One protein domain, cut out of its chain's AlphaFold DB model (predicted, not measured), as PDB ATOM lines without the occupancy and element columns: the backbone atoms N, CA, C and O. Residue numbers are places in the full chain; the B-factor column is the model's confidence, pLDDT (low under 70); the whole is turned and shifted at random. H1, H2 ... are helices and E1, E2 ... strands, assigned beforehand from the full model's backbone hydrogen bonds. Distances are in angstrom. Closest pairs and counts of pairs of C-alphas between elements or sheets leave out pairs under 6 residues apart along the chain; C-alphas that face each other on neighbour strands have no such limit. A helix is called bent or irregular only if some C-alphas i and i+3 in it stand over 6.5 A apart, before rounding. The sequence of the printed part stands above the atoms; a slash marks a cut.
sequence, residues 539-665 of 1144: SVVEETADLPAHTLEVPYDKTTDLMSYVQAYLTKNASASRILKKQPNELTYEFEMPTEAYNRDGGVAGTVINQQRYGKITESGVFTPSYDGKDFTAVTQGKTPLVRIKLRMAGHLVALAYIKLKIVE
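Overview. This is residues 539 to 665 of the 1144 residues of an uncharacterized protein of Porphyromonas sp. COT-290 OH860 (UniProt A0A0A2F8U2). A strongly twisted sheet of four strands, E1, E8, E7 and E2, is curled like part of a barrel, and the hairpin of E5 and E6 lies at its open side, E5 nearing edge strand E2 and E6 nearing edge strand E1 at a few residues. The long bent strand E8 runs through this sheet; a small hairpin, E3 and E4, is at one end of the long axis, while residues 567 to 583 stick out from the body. The printed part has 127 residues with three named helices and eight named strands, in the order H1 E1 H2 E2 E3 E4 H3 E5 E6 E7 E8, class mixed. The large sheet is mixed, the two hairpin sheets antiparallel. The whole is compact, with a radius of gyration of the C-alphas of 16.1 A, yet only just elongated, spanning 54 by 27 by 27 A.

Arrangement. H1, residues 539 to 543, is on the sheet over E8, residues 652 to 664, at a height of 8.9 A. E1, residues 551 to 555, is parallel to E8, with N 552 and O 660 2.9 A apart, within hydrogen-bond range. H2, residues 562 to 570, is on the sheet too; E1, H2 and E2, residues 587 to 592, form a split strand-helix-strand unit, two strands running the same way with E8 and E7, residues 642 to 649, between them, its crossover right-handed. E7 is antiparallel to E2, with N 590 and O 646 at 3.0 A, and makes a hairpin with E8, with N 645 and O 657 at 2.8 A. E3, residues 599 to 601, and E4, residues 608 to 610, form a hairpin, with N 609 and O 600 at 2.8 A. H3, residues 611 to 614, only grazes the large sheet. E5, residues 615 to 617, and E6, residues 622 to 627, form a hairpin, with N 616 and O 624 at 2.9 A. The closest C-alphas of E2 and E5, Glu 592 and Ile 617, are 6.0 A apart. Every O i to N i+4 pair is within hydrogen-bond range in H1 and H2; H3 is too short for one.

Along the chain. H1 begins at C-alpha 539 (128.843, 194.476, 153.982). H2 is 12.9 A long, E2 17.0 A, E6 15.9 A and E7 23.3 A. E8, 35.4 A, bends by 60 degrees at residue 655 and ends at C-alpha 664 (150.597, 193.889, 147.788).

Size, cuts and confidence. The C-alphas farthest apart, Pro 584 and Ala 605, are 55.0 A apart. The printed part has no cut. The links H2 to E2 and E6 to E7 are long. Mean pLDDT of the printed part is 74.0, with residues 543 to 550, 567 to 587, 602 to 606 and 649 to 651 under 70.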
ATOM      1  N   SER A 539     128.563 194.678 152.547       75.75
ATOM      2  CA  SER A 539     128.843 194.476 153.982       75.75
ATOM      3  C   SER A 539     129.587 193.165 154.265       75.75
ATOM      4  O   SER A 539     130.552 193.165 155.023       75.75
ATOM      5  N   VAL A 540     129.236 192.077 153.568       70.75
ATOM      6  CA  VAL A 540     129.922 190.773 153.673       70.75
ATOM      7  C   VAL A 540     131.401 190.880 153.265       70.75
ATOM      8  O   VAL A 540     132.275 190.252 153.864       70.75
ATOM      9  N   VAL A 541     131.712 191.722 152.276       72.94
ATOM     10  CA  VAL A 541     133.090 191.984 151.829       72.94
ATOM     11  C   VAL A 541     133.829 192.935 152.774       72.94
ATOM     12  O   VAL A 541     135.045 192.832 152.941       72.94
ATOM     13  N   GLU A 542     133.122 193.859 153.420       76.62
ATOM     14  CA  GLU A 542     133.710 194.813 154.362       76.62
ATOM     15  C   GLU A 542     134.114 194.145 155.690       76.62
ATOM     16  O   GLU A 542     135.241 194.376 156.155       76.62
ATOM     17  N   GLU A 543     133.241 193.286 156.231       66.00
ATOM     18  CA  GLU A 543     133.367 192.595 157.528       66.00
ATOM     19  C   GLU A 543     134.331 191.399 157.518       66.00
ATOM     20  O   GLU A 543     134.950 191.099 158.539       66.00
ATOM     21  N   THR A 544     134.518 190.725 156.379       59.41
ATOM     22  CA  THR A 544     135.403 189.552 156.294       59.41
ATOM     23  C   THR A 544     136.872 189.917 156.552       59.41
ATOM     24  O   THR A 544     137.534 190.603 155.762       59.41
ATOM     25  N   ALA A 545     137.401 189.442 157.683       51.62
ATOM     26  CA  ALA A 545     138.812 189.525 158.038       51.62
ATOM     27  C   ALA A 545     139.598 188.402 157.341       51.62
ATOM     28  O   ALA A 545     139.375 187.232 157.627       51.62
ATOM     29  N   ASP A 546     140.484 188.781 156.417       51.47
ATOM     30  CA  ASP A 546     141.563 187.983 155.810       51.47
ATOM     31  C   ASP A 546     141.247 186.524 155.404       51.47
ATOM     32  O   ASP A 546     142.139 185.679 155.345       51.47
ATOM     33  N   LEU A 547     139.992 186.225 155.042       48.22
ATOM     34  CA  LEU A 547     139.619 184.953 154.422       48.22
ATOM     35  C   LEU A 547     140.144 184.902 152.971       48.22
ATOM     36  O   LEU A 547     139.713 185.719 152.146       48.22
ATOM     37  N   PRO A 548     141.014 183.932 152.609       51.09
ATOM     38  CA  PRO A 548     141.622 183.868 151.274       51.09
ATOM     39  C   PRO A 548     140.628 183.653 150.122       51.09
ATOM     40  O   PRO A 548     140.964 183.906 148.972       51.09
ATOM     41  N   ALA A 549     139.411 183.182 150.412       50.59
ATOM     42  CA  ALA A 549     138.412 182.823 149.405       50.59
ATOM     43  C   ALA A 549     137.761 184.023 148.685       50.59
ATOM     44  O   ALA A 549     137.235 183.850 147.590       50.59
ATOM     45  N   HIS A 550     137.794 185.227 149.274       55.19
ATOM     46  CA  HIS A 550     137.078 186.407 148.751       55.19
ATOM     47  C   HIS A 550     137.963 187.654 148.584       55.19
ATOM     48  O   HIS A 550     137.449 188.749 148.347       55.19
ATOM     49  N   THR A 551     139.287 187.501 148.707       72.75
ATOM     50  CA  THR A 551     140.259 188.592 148.543       72.75
ATOM     51  C   THR A 551     141.234 188.265 147.420       72.75
ATOM     52  O   THR A 551     141.978 187.293 147.510       72.75
ATOM     53  N   LEU A 552     141.259 189.096 146.379       78.56
ATOM     54  CA  LEU A 552     142.204 188.985 145.273       78.56
ATOM     55  C   LEU A 552     143.428 189.865 145.550       78.56
ATOM     56  O   LEU A 552     143.321 191.090 145.634       78.56
ATOM     57  N   GLU A 553     144.600 189.249 145.692       84.12
ATOM     58  CA  GLU A 553     145.849 190.005 145.790       84.12
ATOM     59  C   GLU A 553     146.215 190.596 144.425       84.12
ATOM     60  O   GLU A 553     146.203 189.901 143.408       84.12
ATOM     61  N   VAL A 554     146.524 191.893 144.407       82.50
ATOM     62  CA  VAL A 554     146.921 192.627 143.202       82.50
ATOM     63  C   VAL A 554     148.259 193.335 143.430       82.50
ATOM     64  O   VAL A 554     148.484 193.896 144.505       82.50
ATOM     65  N   PRO A 555     149.169 193.322 142.449       83.19
ATOM     66  CA  PRO A 555     150.466 193.984 142.542       83.19
ATOM     67  C   PRO A 555     150.311 195.508 142.606       83.19
ATOM     68  O   PRO A 555     149.452 196.074 141.935       83.19
ATOM     69  N   TYR A 556     151.160 196.188 143.379       84.56
ATOM     70  CA  TYR A 556     151.136 197.654 143.492       84.56
ATOM     71  C   TYR A 556     151.733 198.408 142.288       84.56
ATOM     72  O   TYR A 556     151.518 199.613 142.177       84.56
ATOM     73  N   ASP A 557     152.495 197.737 141.416       81.44
ATOM     74  CA  ASP A 557     153.374 198.346 140.403       81.44
ATOM     75  C   ASP A 557     152.952 198.107 138.940       81.44
ATOM     76  O   ASP A 557     153.601 198.604 138.019       81.44
ATOM     77  N   LYS A 558     151.853 197.379 138.712       87.12
ATOM     78  CA  LYS A 558     151.296 197.082 137.381       87.12
ATOM     79  C   LYS A 558     149.770 196.982 137.420       87.12
ATOM     80  O   LYS A 558     149.165 196.808 138.476       87.12
ATOM     81  N   THR A 559     149.129 197.123 136.263       88.56
ATOM     82  CA  THR A 559     147.671 196.978 136.127       88.56
ATOM     83  C   THR A 559     147.247 195.512 136.179       88.56
ATOM     84  O   THR A 559     147.959 194.652 135.665       88.56
ATOM     85  N   THR A 560     146.062 195.228 136.720       86.94
ATOM     86  CA  THR A 560     145.478 193.875 136.764       86.94
ATOM     87  C   THR A 560     144.173 193.836 135.978       86.94
ATOM     88  O   THR A 560     143.276 194.628 136.251       86.94
ATOM     89  N   ASP A 561     144.041 192.904 135.035       87.25
ATOM     90  CA  ASP A 561     142.763 192.644 134.367       87.25
ATOM     91  C   ASP A 561     141.870 191.734 135.229       87.25
ATOM     92  O   ASP A 561     142.140 190.541 135.393       87.25
ATOM     93  N   LEU A 562     140.794 192.302 135.778       84.25
ATOM     94  CA  LEU A 562     139.803 191.563 136.559       84.25
ATOM     95  C   LEU A 562     138.801 190.804 135.674       84.25
ATOM     96  O   LEU A 562     138.203 189.835 136.146       84.25
ATOM     97  N   MET A 563     138.644 191.169 134.396       80.81
ATOM     98  CA  MET A 563     137.804 190.419 133.457       80.81
ATOM     99  C   MET A 563     138.382 189.019 133.218       80.81
ATOM    100  O   MET A 563     137.646 188.036 133.307       80.81
ATOM    101  N   SER A 564     139.699 188.897 133.010       75.06
ATOM    102  CA  SER A 564     140.379 187.594 132.930       75.06
ATOM    103  C   SER A 564     140.156 186.729 134.176       75.06
ATOM    104  O   SER A 564     139.958 185.520 134.048       75.06
ATOM    105  N   TYR A 565     140.121 187.322 135.378       71.12
ATOM    106  CA  TYR A 565     139.783 186.589 136.603       71.12
ATOM    107  C   TYR A 565     138.344 186.055 136.543       71.12
ATOM    108  O   TYR A 565     138.138 184.850 136.678       71.12
ATOM    109  N   VAL A 566     137.352 186.902 136.243       71.06
ATOM    110  CA  VAL A 566     135.943 186.479 136.108       71.06
ATOM    111  C   VAL A 566     135.785 185.376 135.045       71.06
ATOM    112  O   VAL A 566     135.151 184.349 135.301       71.06
ATOM    113  N   GLN A 567     136.421 185.520 133.878       67.31
ATOM    114  CA  GLN A 567     136.362 184.538 132.788       67.31
ATOM    115  C   GLN A 567     137.019 183.191 133.134       67.31
ATOM    116  O   GLN A 567     136.486 182.139 132.771       67.31
ATOM    117  N   ALA A 568     138.138 183.191 133.866       58.50
ATOM    118  CA  ALA A 568     138.837 181.968 134.272       58.50
ATOM    119  C   ALA A 568     138.022 181.083 135.235       58.50
ATOM    120  O   ALA A 568     138.271 179.879 135.328       58.50
ATOM    121  N   TYR A 569     137.030 181.648 135.935       54.41
ATOM    122  CA  TYR A 569     136.092 180.876 136.752       54.41
ATOM    123  C   TYR A 569     134.872 180.390 135.951       54.41
ATOM    124  O   TYR A 569     134.441 179.256 136.166       54.41
ATOM    125  N   LEU A 570     134.376 181.150 134.962       55.16
ATOM    126  CA  LEU A 570     133.260 180.733 134.084       55.16
ATOM    127  C   LEU A 570     133.529 179.428 133.302       55.16
ATOM    128  O   LEU A 570     132.589 178.734 132.901       55.16
ATOM    129  N   THR A 571     134.800 179.080 133.081       46.78
ATOM    130  CA  THR A 571     135.222 177.853 132.381       46.78
ATOM    131  C   THR A 571     135.409 176.640 133.298       46.78
ATOM    132  O   THR A 571     135.329 175.512 132.812       46.78
ATOM    133  N   LYS A 572     135.614 176.830 134.610       44.97
ATOM    134  CA  LYS A 572     135.890 175.732 135.560       44.97
ATOM    135  C   LYS A 572     134.666 174.905 135.960       44.97
ATOM    136  O   LYS A 572     134.842 173.781 136.418       44.97
ATOM    137  N   ASN A 573     133.449 175.426 135.795       43.31
ATOM    138  CA  ASN A 573     132.221 174.717 136.162       43.31
ATOM    139  C   ASN A 573     131.178 174.840 135.033       43.31
ATOM    140  O   ASN A 573     130.441 175.821 134.927       43.31
ATOM    141  N   ALA A 574     131.154 173.846 134.138       35.41
ATOM    142  CA  ALA A 574     130.471 173.908 132.838       35.41
ATOM    143  C   ALA A 574     128.926 173.949 132.894       35.41
ATOM    144  O   ALA A 574     128.273 174.082 131.855       35.41
ATOM    145  N   SER A 575     128.334 173.814 134.082       38.69
ATOM    146  CA  SER A 575     126.881 173.782 134.285       38.69
ATOM    147  C   SER A 575     126.237 175.166 134.141       38.69
ATOM    148  O   SER A 575     125.246 175.303 133.427       38.69
ATOM    149  N   ALA A 576     126.824 176.209 134.741       39.78
ATOM    150  CA  ALA A 576     126.280 177.572 134.683       39.78
ATOM    151  C   ALA A 576     126.475 178.217 133.297       39.78
ATOM    152  O   ALA A 576     125.555 178.809 132.730       39.78
ATOM    153  N   SER A 577     127.650 178.026 132.685       39.50
ATOM    154  CA  SER A 577     127.982 178.582 131.364       39.50
ATOM    155  C   SER A 577     127.234 177.924 130.191       39.50
ATOM    156  O   SER A 577     127.312 178.415 129.062       39.50
ATOM    157  N   ARG A 578     126.467 176.850 130.438       37.94
ATOM    158  CA  ARG A 578     125.540 176.240 129.468       37.94
ATOM    159  C   ARG A 578     124.176 176.926 129.385       37.94
ATOM    160  O   ARG A 578     123.548 176.835 128.334       37.94
ATOM    161  N   ILE A 579     123.729 177.593 130.449       45.25
ATOM    162  CA  ILE A 579     122.421 178.270 130.491       45.25
ATOM    163  C   ILE A 579     122.507 179.591 129.711       45.25
ATOM    164  O   ILE A 579     121.727 179.837 128.798       45.25
ATOM    165  N   LEU A 580     123.553 180.377 129.977       47.75
ATOM    166  CA  LEU A 580     123.762 181.709 129.393       47.75
ATOM    167  C   LEU A 580     124.103 181.703 127.888       47.75
ATOM    168  O   LEU A 580     124.002 182.731 127.232       47.75
ATOM    169  N   LYS A 581     124.499 180.557 127.316       39.78
ATOM    170  CA  LYS A 581     124.839 180.421 125.883       39.78
ATOM    171  C   LYS A 581     123.645 180.117 124.968       39.78
ATOM    172  O   LYS A 581     123.848 179.936 123.771       39.78
ATOM    173  N   LYS A 582     122.432 179.974 125.514       43.91
ATOM    174  CA  LYS A 582     121.281 179.424 124.776       43.91
ATOM    175  C   LYS A 582     120.297 180.447 124.206       43.91
ATOM    176  O   LYS A 582     119.489 180.047 123.374       43.91
ATOM    177  N   GLN A 583     120.351 181.717 124.613       50.25
ATOM    178  CA  GLN A 583     119.489 182.777 124.071       50.25
ATOM    179  C   GLN A 583     120.306 183.946 123.485       50.25
ATOM    180  O   GLN A 583     121.442 184.148 123.912       50.25
ATOM    181  N   PRO A 584     119.772 184.706 122.503       40.56
ATOM    182  CA  PRO A 584     120.593 185.548 121.622       40.56
ATOM    183  C   PRO A 584     120.975 186.930 122.178       40.56
ATOM    184  O   PRO A 584     121.565 187.721 121.445       40.56
ATOM    185  N   ASN A 585     120.622 187.247 123.426       47.78
ATOM    186  CA  ASN A 585     120.702 188.609 123.956       47.78
ATOM    187  C   ASN A 585     121.926 188.801 124.861       47.78
ATOM    188  O   ASN A 585     122.180 188.020 125.775       47.78
ATOM    189  N   GLU A 586     122.675 189.867 124.588       58.50
ATOM    190  CA  GLU A 586     124.009 190.129 125.130       58.50
ATOM    191  C   GLU A 586     124.021 190.256 126.666       58.50
ATOM    192  O   GLU A 586     123.332 191.099 127.252       58.50
ATOM    193  N   LEU A 587     124.850 189.424 127.304       62.59
ATOM    194  CA  LEU A 587     125.255 189.559 128.703       62.59
ATOM    195  C   LEU A 587     126.575 190.324 128.758       62.59
ATOM    196  O   LEU A 587     127.568 189.893 128.165       62.59
ATOM    197  N   THR A 588     126.598 191.435 129.488       71.00
ATOM    198  CA  THR A 588     127.775 192.300 129.620       71.00
ATOM    199  C   THR A 588     128.113 192.567 131.086       71.00
ATOM    200  O   THR A 588     127.243 192.569 131.961       71.00
ATOM    201  N   TYR A 589     129.407 192.757 131.351       80.56
ATOM    202  CA  TYR A 589     129.954 193.043 132.677       80.56
ATOM    203  C   TYR A 589     130.587 194.436 132.665       80.56
ATOM    204  O   TYR A 589     131.514 194.676 131.894       80.56
ATOM    205  N   GLU A 590     130.107 195.322 133.535       86.31
ATOM    206  CA  GLU A 590     130.683 196.649 133.781       86.31
ATOM    207  C   GLU A 590     131.355 196.662 135.161       86.31
ATOM    208  O   GLU A 590     130.802 196.148 136.138       86.31
ATOM    209  N   PHE A 591     132.541 197.260 135.256       89.69
ATOM    210  CA  PHE A 591     133.330 197.346 136.486       89.69
ATOM    211  C   PHE A 591     133.487 198.801 136.937       89.69
ATOM    212  O   PHE A 591     133.813 199.677 136.142       89.69
ATOM    213  N   GLU A 592     133.319 199.073 138.231       90.44
ATOM    214  CA  GLU A 592     133.514 200.417 138.785       90.44
ATOM    215  C   GLU A 592     134.039 200.401 140.225       90.44
ATOM    216  O   GLU A 592     133.886 199.427 140.967       90.44
ATOM    217  N   MET A 593     134.643 201.514 140.648       88.69
ATOM    218  CA  MET A 593     134.939 201.753 142.060       88.69
ATOM    219  C   MET A 593     133.657 202.253 142.757       88.69
ATOM    220  O   MET A 593     133.108 203.268 142.327       88.69
ATOM    221  N   PRO A 594     133.185 201.600 143.837       85.56
ATOM    222  CA  PRO A 594     132.119 202.122 144.689       85.56
ATOM    223  C   PRO A 594     132.434 203.544 145.175       85.56
ATOM    224  O   PRO A 594     133.535 203.803 145.670       85.56
ATOM    225  N   THR A 595     131.470 204.458 145.047       80.56
ATOM    226  CA  THR A 595     131.611 205.875 145.426       80.56
ATOM    227  C   THR A 595     131.500 206.104 146.933       80.56
ATOM    228  O   THR A 595     131.948 207.127 147.450       80.56
ATOM    229  N   GLU A 596     130.912 205.154 147.655       82.75
ATOM    230  CA  GLU A 596     130.688 205.205 149.092       82.75
ATOM    231  C   GLU A 596     131.968 204.771 149.835       82.75
ATOM    232  O   GLU A 596     132.581 203.750 149.507       82.75
ATOM    233  N   ALA A 597     132.391 205.536 150.845       81.44
ATOM    234  CA  ALA A 597     133.678 205.336 151.515       81.44
ATOM    235  C   ALA A 597     133.774 203.982 152.244       81.44
ATOM    236  O   ALA A 597     132.959 203.693 153.115       81.44
ATOM    237  N   TYR A 598     134.807 203.184 151.941       86.62
ATOM    238  CA  TYR A 598     135.149 201.987 152.721       86.62
ATOM    239  C   TYR A 598     136.227 202.351 153.742       86.62
ATOM    240  O   TYR A 598     137.417 202.375 153.428       86.62
ATOM    241  N   ASN A 599     135.815 202.695 154.957       85.19
ATOM    242  CA  ASN A 599     136.726 203.149 156.004       85.19
ATOM    243  C   ASN A 599     137.269 201.970 156.827       85.19
ATOM    244  O   ASN A 599     136.498 201.207 157.402       85.19
ATOM    245  N   ARG A 600     138.598 201.867 156.945       78.12
ATOM    246  CA  ARG A 600     139.283 201.021 157.942       78.12
ATOM    247  C   ARG A 600     140.101 201.882 158.906       78.12
ATOM    248  O   ARG A 600     140.448 203.014 158.570       78.12
ATOM    249  N   ASP A 601     140.398 201.343 160.086       72.62
ATOM    250  CA  ASP A 601     141.268 201.989 161.076       72.62
ATOM    251  C   ASP A 601     142.641 202.314 160.455       72.62
ATOM    252  O   ASP A 601     143.240 201.492 159.755       72.62
ATOM    253  N   GLY A 602     143.116 203.540 160.670       59.41
ATOM    254  CA  GLY A 602     144.416 204.016 160.210       59.41
ATOM    255  C   GLY A 602     145.604 203.589 161.075       59.41
ATOM    256  O   GLY A 602     146.728 203.965 160.752       59.41
ATOM    257  N   GLY A 603     145.379 202.850 162.166       59.00
ATOM    258  CA  GLY A 603     146.411 202.458 163.134       59.00
ATOM    259  C   GLY A 603     146.770 203.563 164.135       59.00
ATOM    260  O   GLY A 603     147.681 203.397 164.942       59.00
ATOM    261  N   VAL A 604     146.051 204.687 164.095       56.94
ATOM    262  CA  VAL A 604     146.154 205.810 165.033       56.94
ATOM    263  C   VAL A 604     144.742 206.115 165.511       56.94
ATOM    264  O   VAL A 604     143.881 206.449 164.695       56.94
ATOM    265  N   ALA A 605     144.505 206.005 166.820       49.41
ATOM    266  CA  ALA A 605     143.174 206.104 167.417       49.41
ATOM    267  C   ALA A 605     142.401 207.346 166.925       49.41
ATOM    268  O   ALA A 605     142.869 208.477 167.057       49.41
ATOM    269  N   GLY A 606     141.219 207.119 166.345       64.25
ATOM    270  CA  GLY A 606     140.367 208.163 165.759       64.25
ATOM    271  C   GLY A 606     140.628 208.484 164.278       64.25
ATOM    272  O   GLY A 606     139.885 209.273 163.700       64.25
ATOM    273  N   THR A 607     141.627 207.871 163.635       70.88
ATOM    274  CA  THR A 607     141.917 208.070 162.204       70.88
ATOM    275  C   THR A 607     141.273 206.971 161.362       70.88
ATOM    276  O   THR A 607     141.586 205.797 161.534       70.88
ATOM    277  N   VAL A 608     140.424 207.344 160.402       77.94
ATOM    278  CA  VAL A 608     139.834 206.411 159.425       77.94
ATOM    279  C   VAL A 608     140.411 206.626 158.027       77.94
ATOM    280  O   VAL A 608     140.487 207.751 157.535       77.94
ATOM    281  N   ILE A 609     140.812 205.538 157.372       83.44
ATOM    282  CA  ILE A 609     141.364 205.535 156.015       83.44
ATOM    283  C   ILE A 609     140.341 204.926 155.055       83.44
ATOM    284  O   ILE A 609     140.091 203.717 155.090       83.44
ATOM    285  N   ASN A 610     139.810 205.756 154.151       88.94
ATOM    286  CA  ASN A 610     138.976 205.303 153.038       88.94
ATOM    287  C   ASN A 610     139.826 204.521 152.018       88.94
ATOM    288  O   ASN A 610     140.607 205.109 151.265       88.94
ATOM    289  N   GLN A 611     139.650 203.201 151.978       88.50
ATOM    290  CA  GLN A 611     140.374 202.278 151.104       88.50
ATOM    291  C   GLN A 611     140.092 202.521 149.614       88.50
ATOM    292  O   GLN A 611     140.962 202.276 148.781       88.50
ATOM    293  N   GLN A 612     138.929 203.086 149.269       89.25
ATOM    294  CA  GLN A 612     138.533 203.328 147.874       89.25
ATOM    295  C   GLN A 612     139.406 204.382 147.173       89.25
ATOM    296  O   GLN A 612     139.380 204.488 145.954       89.25
ATOM    297  N   ARG A 613     140.222 205.139 147.924       90.00
ATOM    298  CA  ARG A 613     141.174 206.124 147.383       90.00
ATOM    299  C   ARG A 613     142.459 205.525 146.797       90.00
ATOM    300  O   ARG A 613     143.269 206.295 146.290       90.00
ATOM    301  N   TYR A 614     142.676 204.213 146.918       91.31
ATOM    302  CA  TYR A 614     143.954 203.558 146.593       91.31
ATOM    303  C   TYR A 614     143.947 202.755 145.282       91.31
ATOM    304  O   TYR A 614     144.893 202.022 144.993       91.31
ATOM    305  N   GLY A 615     142.919 202.925 144.451       88.81
ATOM    306  CA  GLY A 615     142.886 202.377 143.101       88.81
ATOM    307  C   GLY A 615     141.885 203.084 142.199       88.81
ATOM    308  O   GLY A 615     141.021 203.827 142.664       88.81
ATOM    309  N   LYS A 616     142.004 202.820 140.902       92.06
ATOM    310  CA  LYS A 616     141.036 203.178 139.861       92.06
ATOM    311  C   LYS A 616     140.799 201.960 138.971       92.06
ATOM    312  O   LYS A 616     141.662 201.085 138.881       92.06
ATOM    313  N   ILE A 617     139.654 201.899 138.304       93.00
ATOM    314  CA  ILE A 617     139.314 200.800 137.397       93.00
ATOM    315  C   ILE A 617     138.666 201.341 136.123       93.00
ATOM    316  O   ILE A 617     137.980 202.362 136.168       93.00
ATOM    317  N   THR A 618     138.909 200.680 134.993       92.81
ATOM    318  CA  THR A 618     138.152 200.915 133.757       92.81
ATOM    319  C   THR A 618     136.824 200.164 133.791       92.81
ATOM    320  O   THR A 618     136.716 199.121 134.429       92.81
ATOM    321  N   GLU A 619     135.842 200.630 133.020       86.62
ATOM    322  CA  GLU A 619     134.553 199.942 132.838       86.62
ATOM    323  C   GLU A 619     134.714 198.491 132.342       86.62
ATOM    324  O   GLU A 619     133.936 197.615 132.706       86.62
ATOM    325  N   SER A 620     135.791 198.219 131.592       82.31
ATOM    326  CA  SER A 620     136.189 196.891 131.110       82.31
ATOM    327  C   SER A 620     136.881 195.984 132.141       82.31
ATOM    328  O   SER A 620     137.203 194.847 131.804       82.31
ATOM    329  N   GLY A 621     137.137 196.454 133.367       87.31
ATOM    330  CA  GLY A 621     137.712 195.646 134.451       87.31
ATOM    331  C   GLY A 621     139.227 195.742 134.654       87.31
ATOM    332  O   GLY A 621     139.772 194.966 135.437       87.31
ATOM    333  N   VAL A 622     139.931 196.689 134.023       90.44
ATOM    334  CA  VAL A 622     141.379 196.877 134.239       90.44
ATOM    335  C   VAL A 622     141.615 197.749 135.472       90.44
ATOM    336  O   VAL A 622     141.413 198.964 135.446       90.44
ATOM    337  N   PHE A 623     142.049 197.125 136.567       93.69
ATOM    338  CA  PHE A 623     142.376 197.788 137.825       93.69
ATOM    339  C   PHE A 623     143.806 198.341 137.820       93.69
ATOM    340  O   PHE A 623     144.752 197.674 137.400       93.69
ATOM    341  N   THR A 624     143.973 199.557 138.337       92.38
ATOM    342  CA  THR A 624     145.262 200.237 138.507       92.38
ATOM    343  C   THR A 624     145.393 200.728 139.953       92.38
ATOM    344  O   THR A 624     144.573 201.549 140.375       92.38
ATOM    345  N   PRO A 625     146.409 200.291 140.721       92.69
ATOM    346  CA  PRO A 625     146.763 200.908 141.997       92.69
ATOM    347  C   PRO A 625     147.100 202.387 141.785       92.69
ATOM    348  O   PRO A 625     147.982 202.724 140.995       92.69
ATOM    349  N   SER A 626     146.405 203.285 142.476       89.38
ATOM    350  CA  SER A 626     146.593 204.729 142.305       89.38
ATOM    351  C   SER A 626     146.173 205.486 143.552       89.38
ATOM    352  O   SER A 626     145.131 205.178 144.120       89.38
ATOM    353  N   TYR A 627     146.922 206.514 143.940       89.88
ATOM    354  CA  TYR A 627     146.557 207.412 145.035       89.88
ATOM    355  C   TYR A 627     146.799 208.862 144.616       89.88
ATOM    356  O   TYR A 627     147.850 209.188 144.069       89.88
ATOM    357  N   ASP A 628     145.815 209.726 144.870       82.88
ATOM    358  CA  ASP A 628     145.886 211.173 144.605       82.88
ATOM    359  C   ASP A 628     146.294 211.525 143.156       82.88
ATOM    360  O   ASP A 628     147.179 212.340 142.897       82.88
ATOM    361  N   GLY A 629     145.686 210.830 142.186       76.75
ATOM    362  CA  GLY A 629     145.951 211.011 140.753       76.75
ATOM    363  C   GLY A 629     147.282 210.433 140.251       76.75
ATOM    364  O   GLY A 629     147.572 210.554 139.063       76.75
ATOM    365  N   LYS A 630     148.083 209.798 141.119       83.44
ATOM    366  CA  LYS A 630     149.343 209.135 140.756       83.44
ATOM    367  C   LYS A 630     149.196 207.620 140.803       83.44
ATOM    368  O   LYS A 630     148.806 207.057 141.829       83.44
ATOM    369  N   ASP A 631     149.571 206.970 139.712       89.81
ATOM    370  CA  ASP A 631     149.548 205.515 139.589       89.81
ATOM    371  C   ASP A 631     150.781 204.884 140.254       89.81
ATOM    372  O   ASP A 631     151.816 205.533 140.419       89.81
ATOM    373  N   PHE A 632     150.654 203.620 140.662       85.75
ATOM    374  CA  PHE A 632     151.740 202.759 141.156       85.75
ATOM    375  C   PHE A 632     152.525 203.297 142.368       85.75
ATOM    376  O   PHE A 632     153.708 203.017 142.568       85.75
ATOM    377  N   THR A 633     151.867 204.092 143.216       80.12
ATOM    378  CA  THR A 633     152.500 204.693 144.397       80.12
ATOM    379  C   THR A 633     152.572 203.714 145.571       80.12
ATOM    380  O   THR A 633     151.584 203.071 145.921       80.12
ATOM    381  N   ALA A 634     153.720 203.648 146.256       79.25
ATOM    382  CA  ALA A 634     153.938 202.729 147.383       79.25
ATOM    383  C   ALA A 634     152.933 202.897 148.548       79.25
ATOM    384  O   ALA A 634     152.660 201.939 149.264       79.25
ATOM    385  N   VAL A 635     152.306 204.071 148.708       81.19
ATOM    386  CA  VAL A 635     151.228 204.309 149.697       81.19
ATOM    387  C   VAL A 635     149.955 203.482 149.458       81.19
ATOM    388  O   VAL A 635     149.116 203.399 150.356       81.19
ATOM    389  N   THR A 636     149.808 202.860 148.284       84.38
ATOM    390  CA  THR A 636     148.735 201.893 147.992       84.38
ATOM    391  C   THR A 636     148.993 200.502 148.580       84.38
ATOM    392  O   THR A 636     148.047 199.736 148.721       84.38
ATOM    393  N   GLN A 637     150.224 200.169 148.981       83.38
ATOM    394  CA  GLN A 637     150.552 198.851 149.534       83.38
ATOM    395  C   GLN A 637     149.825 198.585 150.865       83.38
ATOM    396  O   GLN A 637     149.653 199.467 151.710       83.38
ATOM    397  N   GLY A 638     149.374 197.342 151.041       78.69
ATOM    398  CA  GLY A 638     148.575 196.884 152.179       78.69
ATOM    399  C   GLY A 638     147.131 197.401 152.200       78.69
ATOM    400  O   GLY A 638     146.402 197.089 153.139       78.69
ATOM    401  N   LYS A 639     146.701 198.198 151.211       88.00
ATOM    402  CA  LYS A 639     145.338 198.745 151.142       88.00
ATOM    403  C   LYS A 639     144.389 197.757 150.479       88.00
ATOM    404  O   LYS A 639     144.789 196.988 149.604       88.00
ATOM    405  N   THR A 640     143.123 197.798 150.889       88.38
ATOM    406  CA  THR A 640     142.111 196.826 150.455       88.38
ATOM    407  C   THR A 640     140.891 197.492 149.810       88.38
ATOM    408  O   THR A 640     139.825 197.524 150.435       88.38
ATOM    409  N   PRO A 641     141.021 198.097 148.613       90.12
ATOM    410  CA  PRO A 641     139.878 198.677 147.919       90.12
ATOM    411  C   PRO A 641     138.881 197.602 147.474       90.12
ATOM    412  O   PRO A 641     139.258 196.482 147.125       90.12
ATOM    413  N   LEU A 642     137.605 197.970 147.443       89.12
ATOM    414  CA  LEU A 642     136.536 197.168 146.850       89.12
ATOM    415  C   LEU A 642     136.278 197.590 145.403       89.12
ATOM    416  O   LEU A 642     136.332 198.780 145.097       89.12
ATOM    417  N   VAL A 643     135.917 196.635 144.549       88.06
ATOM    418  CA  VAL A 643     135.417 196.856 143.182       88.06
ATOM    419  C   VAL A 643     133.981 196.342 143.093       88.06
ATOM    420  O   VAL A 643     133.698 195.255 143.598       88.06
ATOM    421  N   ARG A 644     133.085 197.101 142.450       87.25
ATOM    422  CA  ARG A 644     131.705 196.692 142.140       87.25
ATOM    423  C   ARG A 644     131.628 196.223 140.690       87.25
ATOM    424  O   ARG A 644     132.160 196.872 139.791       87.25
ATOM    425  N   ILE A 645     130.945 195.105 140.485       85.19
ATOM    426  CA  ILE A 645     130.632 194.519 139.183       85.19
ATOM    427  C   ILE A 645     129.125 194.636 138.977       85.19
ATOM    428  O   ILE A 645     128.336 194.252 139.844       85.19
ATOM    429  N   LYS A 646     128.740 195.157 137.817       84.12
ATOM    430  CA  LYS A 646     127.368 195.247 137.322       84.12
ATOM    431  C   LYS A 646     127.181 194.203 136.228       84.12
ATOM    432  O   LYS A 646     127.916 194.210 135.243       84.12
ATOM    433  N   LEU A 647     126.197 193.322 136.395       78.19
ATOM    434  CA  LEU A 647     125.776 192.389 135.352       78.19
ATOM    435  C   LEU A 647     124.573 192.973 134.613       78.19
ATOM    436  O   LEU A 647     123.535 193.233 135.231       78.19
ATOM    437  N   ARG A 648     124.698 193.137 133.295       74.31
ATOM    438  CA  ARG A 648     123.588 193.531 132.424       74.31
ATOM    439  C   ARG A 648     123.146 192.404 131.515       74.31
ATOM    440  O   ARG A 648     123.956 191.599 131.065       74.31
ATOM    441  N   MET A 649     121.856 192.412 131.204       68.25
ATOM    442  CA  MET A 649     121.228 191.544 130.217       68.25
ATOM    443  C   MET A 649     120.328 192.410 129.338       68.25
ATOM    444  O   MET A 649     119.430 193.072 129.857       68.25
ATOM    445  N   ALA A 650     120.594 192.450 128.027       64.75
ATOM    446  CA  ALA A 650     119.874 193.318 127.082       64.75
ATOM    447  C   ALA A 650     119.793 194.800 127.536       64.75
ATOM    448  O   ALA A 650     118.756 195.448 127.425       64.75
ATOM    449  N   GLY A 651     120.885 195.330 128.105       69.88
ATOM    450  CA  GLY A 651     120.995 196.714 128.597       69.88
ATOM    451  C   GLY A 651     120.488 196.965 130.028       69.88
ATOM    452  O   GLY A 651     120.990 197.874 130.697       69.88
ATOM    453  N   HIS A 652     119.576 196.141 130.546       72.19
ATOM    454  CA  HIS A 652     119.035 196.281 131.904       72.19
ATOM    455  C   HIS A 652     119.992 195.742 132.970       72.19
ATOM    456  O   HIS A 652     120.635 194.708 132.770       72.19
ATOM    457  N   LEU A 653     120.080 196.424 134.118       75.44
ATOM    458  CA  LEU A 653     120.912 195.993 135.248       75.44
ATOM    459  C   LEU A 653     120.187 194.902 136.047       75.44
ATOM    460  O   LEU A 653     119.130 195.156 136.621       75.44
ATOM    461  N   VAL A 654     120.755 193.697 136.114       70.19
ATOM    462  CA  VAL A 654     120.074 192.523 136.700       70.19
ATOM    463  C   VAL A 654     120.743 191.956 137.953       70.19
ATOM    464  O   VAL A 654     120.064 191.280 138.718       70.19
ATOM    465  N   ALA A 655     122.023 192.246 138.211       73.81
ATOM    466  CA  ALA A 655     122.687 191.871 139.466       73.81
ATOM    467  C   ALA A 655     123.891 192.770 139.798       73.81
ATOM    468  O   ALA A 655     124.544 193.312 138.897       73.81
ATOM    469  N   LEU A 656     124.215 192.867 141.091       76.62
ATOM    470  CA  LEU A 656     125.442 193.470 141.621       76.62
ATOM    471  C   LEU A 656     126.314 192.428 142.342       76.62
ATOM    472  O   LEU A 656     125.821 191.556 143.057       76.62
ATOM    473  N   ALA A 657     127.632 192.551 142.195       77.44
ATOM    474  CA  ALA A 657     128.618 191.751 142.923       77.44
ATOM    475  C   ALA A 657     129.843 192.593 143.311       77.44
ATOM    476  O   ALA A 657     130.094 193.644 142.717       77.44
ATOM    477  N   TYR A 658     130.613 192.135 144.298       80.81
ATOM    478  CA  TYR A 658     131.765 192.862 144.834       80.81
ATOM    479  C   TYR A 658     133.019 191.977 144.909       80.81
ATOM    480  O   TYR A 658     132.946 190.806 145.273       80.81
ATOM    481  N   ILE A 659     134.185 192.556 144.605       82.19
ATOM    482  CA  ILE A 659     135.511 191.949 144.812       82.19
ATOM    483  C   ILE A 659     136.275 192.777 145.851       82.19
ATOM    484  O   ILE A 659     136.380 193.997 145.710       82.19
ATOM    485  N   LYS A 660     136.867 192.115 146.855       85.75
ATOM    486  CA  LYS A 660     137.904 192.710 147.710       85.75
ATOM    487  C   LYS A 660     139.246 192.566 147.017       85.75
ATOM    488  O   LYS A 660     139.667 191.447 146.728       85.75
ATOM    489  N   LEU A 661     139.933 193.671 146.775       88.06
ATOM    490  CA  LEU A 661     141.332 193.632 146.375       88.06
ATOM    491  C   LEU A 661     142.215 193.772 147.614       88.06
ATOM    492  O   LEU A 661     141.807 194.362 148.614       88.06
ATOM    493  N   LYS A 662     143.442 193.266 147.540       87.62
ATOM    494  CA  LYS A 662     144.512 193.552 148.498       87.62
ATOM    495  C   LYS A 662     145.756 193.918 147.712       87.62
ATOM    496  O   LYS A 662     146.341 193.073 147.042       87.62
ATOM    497  N   ILE A 663     146.134 195.188 147.766       87.00
ATOM    498  CA  ILE A 663     147.292 195.690 147.035       87.00
ATOM    499  C   ILE A 663     148.545 195.259 147.794       87.00
ATOM    500  O   ILE A 663     148.757 195.673 148.935       87.00
ATOM    501  N   VAL A 664     149.372 194.419 147.184       79.81
ATOM    502  CA  VAL A 664     150.597 193.889 147.788       79.81
ATOM    503  C   VAL A 664     151.832 194.470 147.104       79.81
ATOM    504  O   VAL A 664     151.825 194.760 145.905       79.81
ATOM    505  N   GLU A 665     152.921 194.633 147.862       72.69
ATOM    506  CA  GLU A 665     154.245 194.565 147.234       72.69
ATOM    507  C   GLU A 665     154.318 193.206 146.530       72.69
ATOM    508  O   GLU A 665     153.967 192.210 147.164       72.69
TER     509      GLU A 665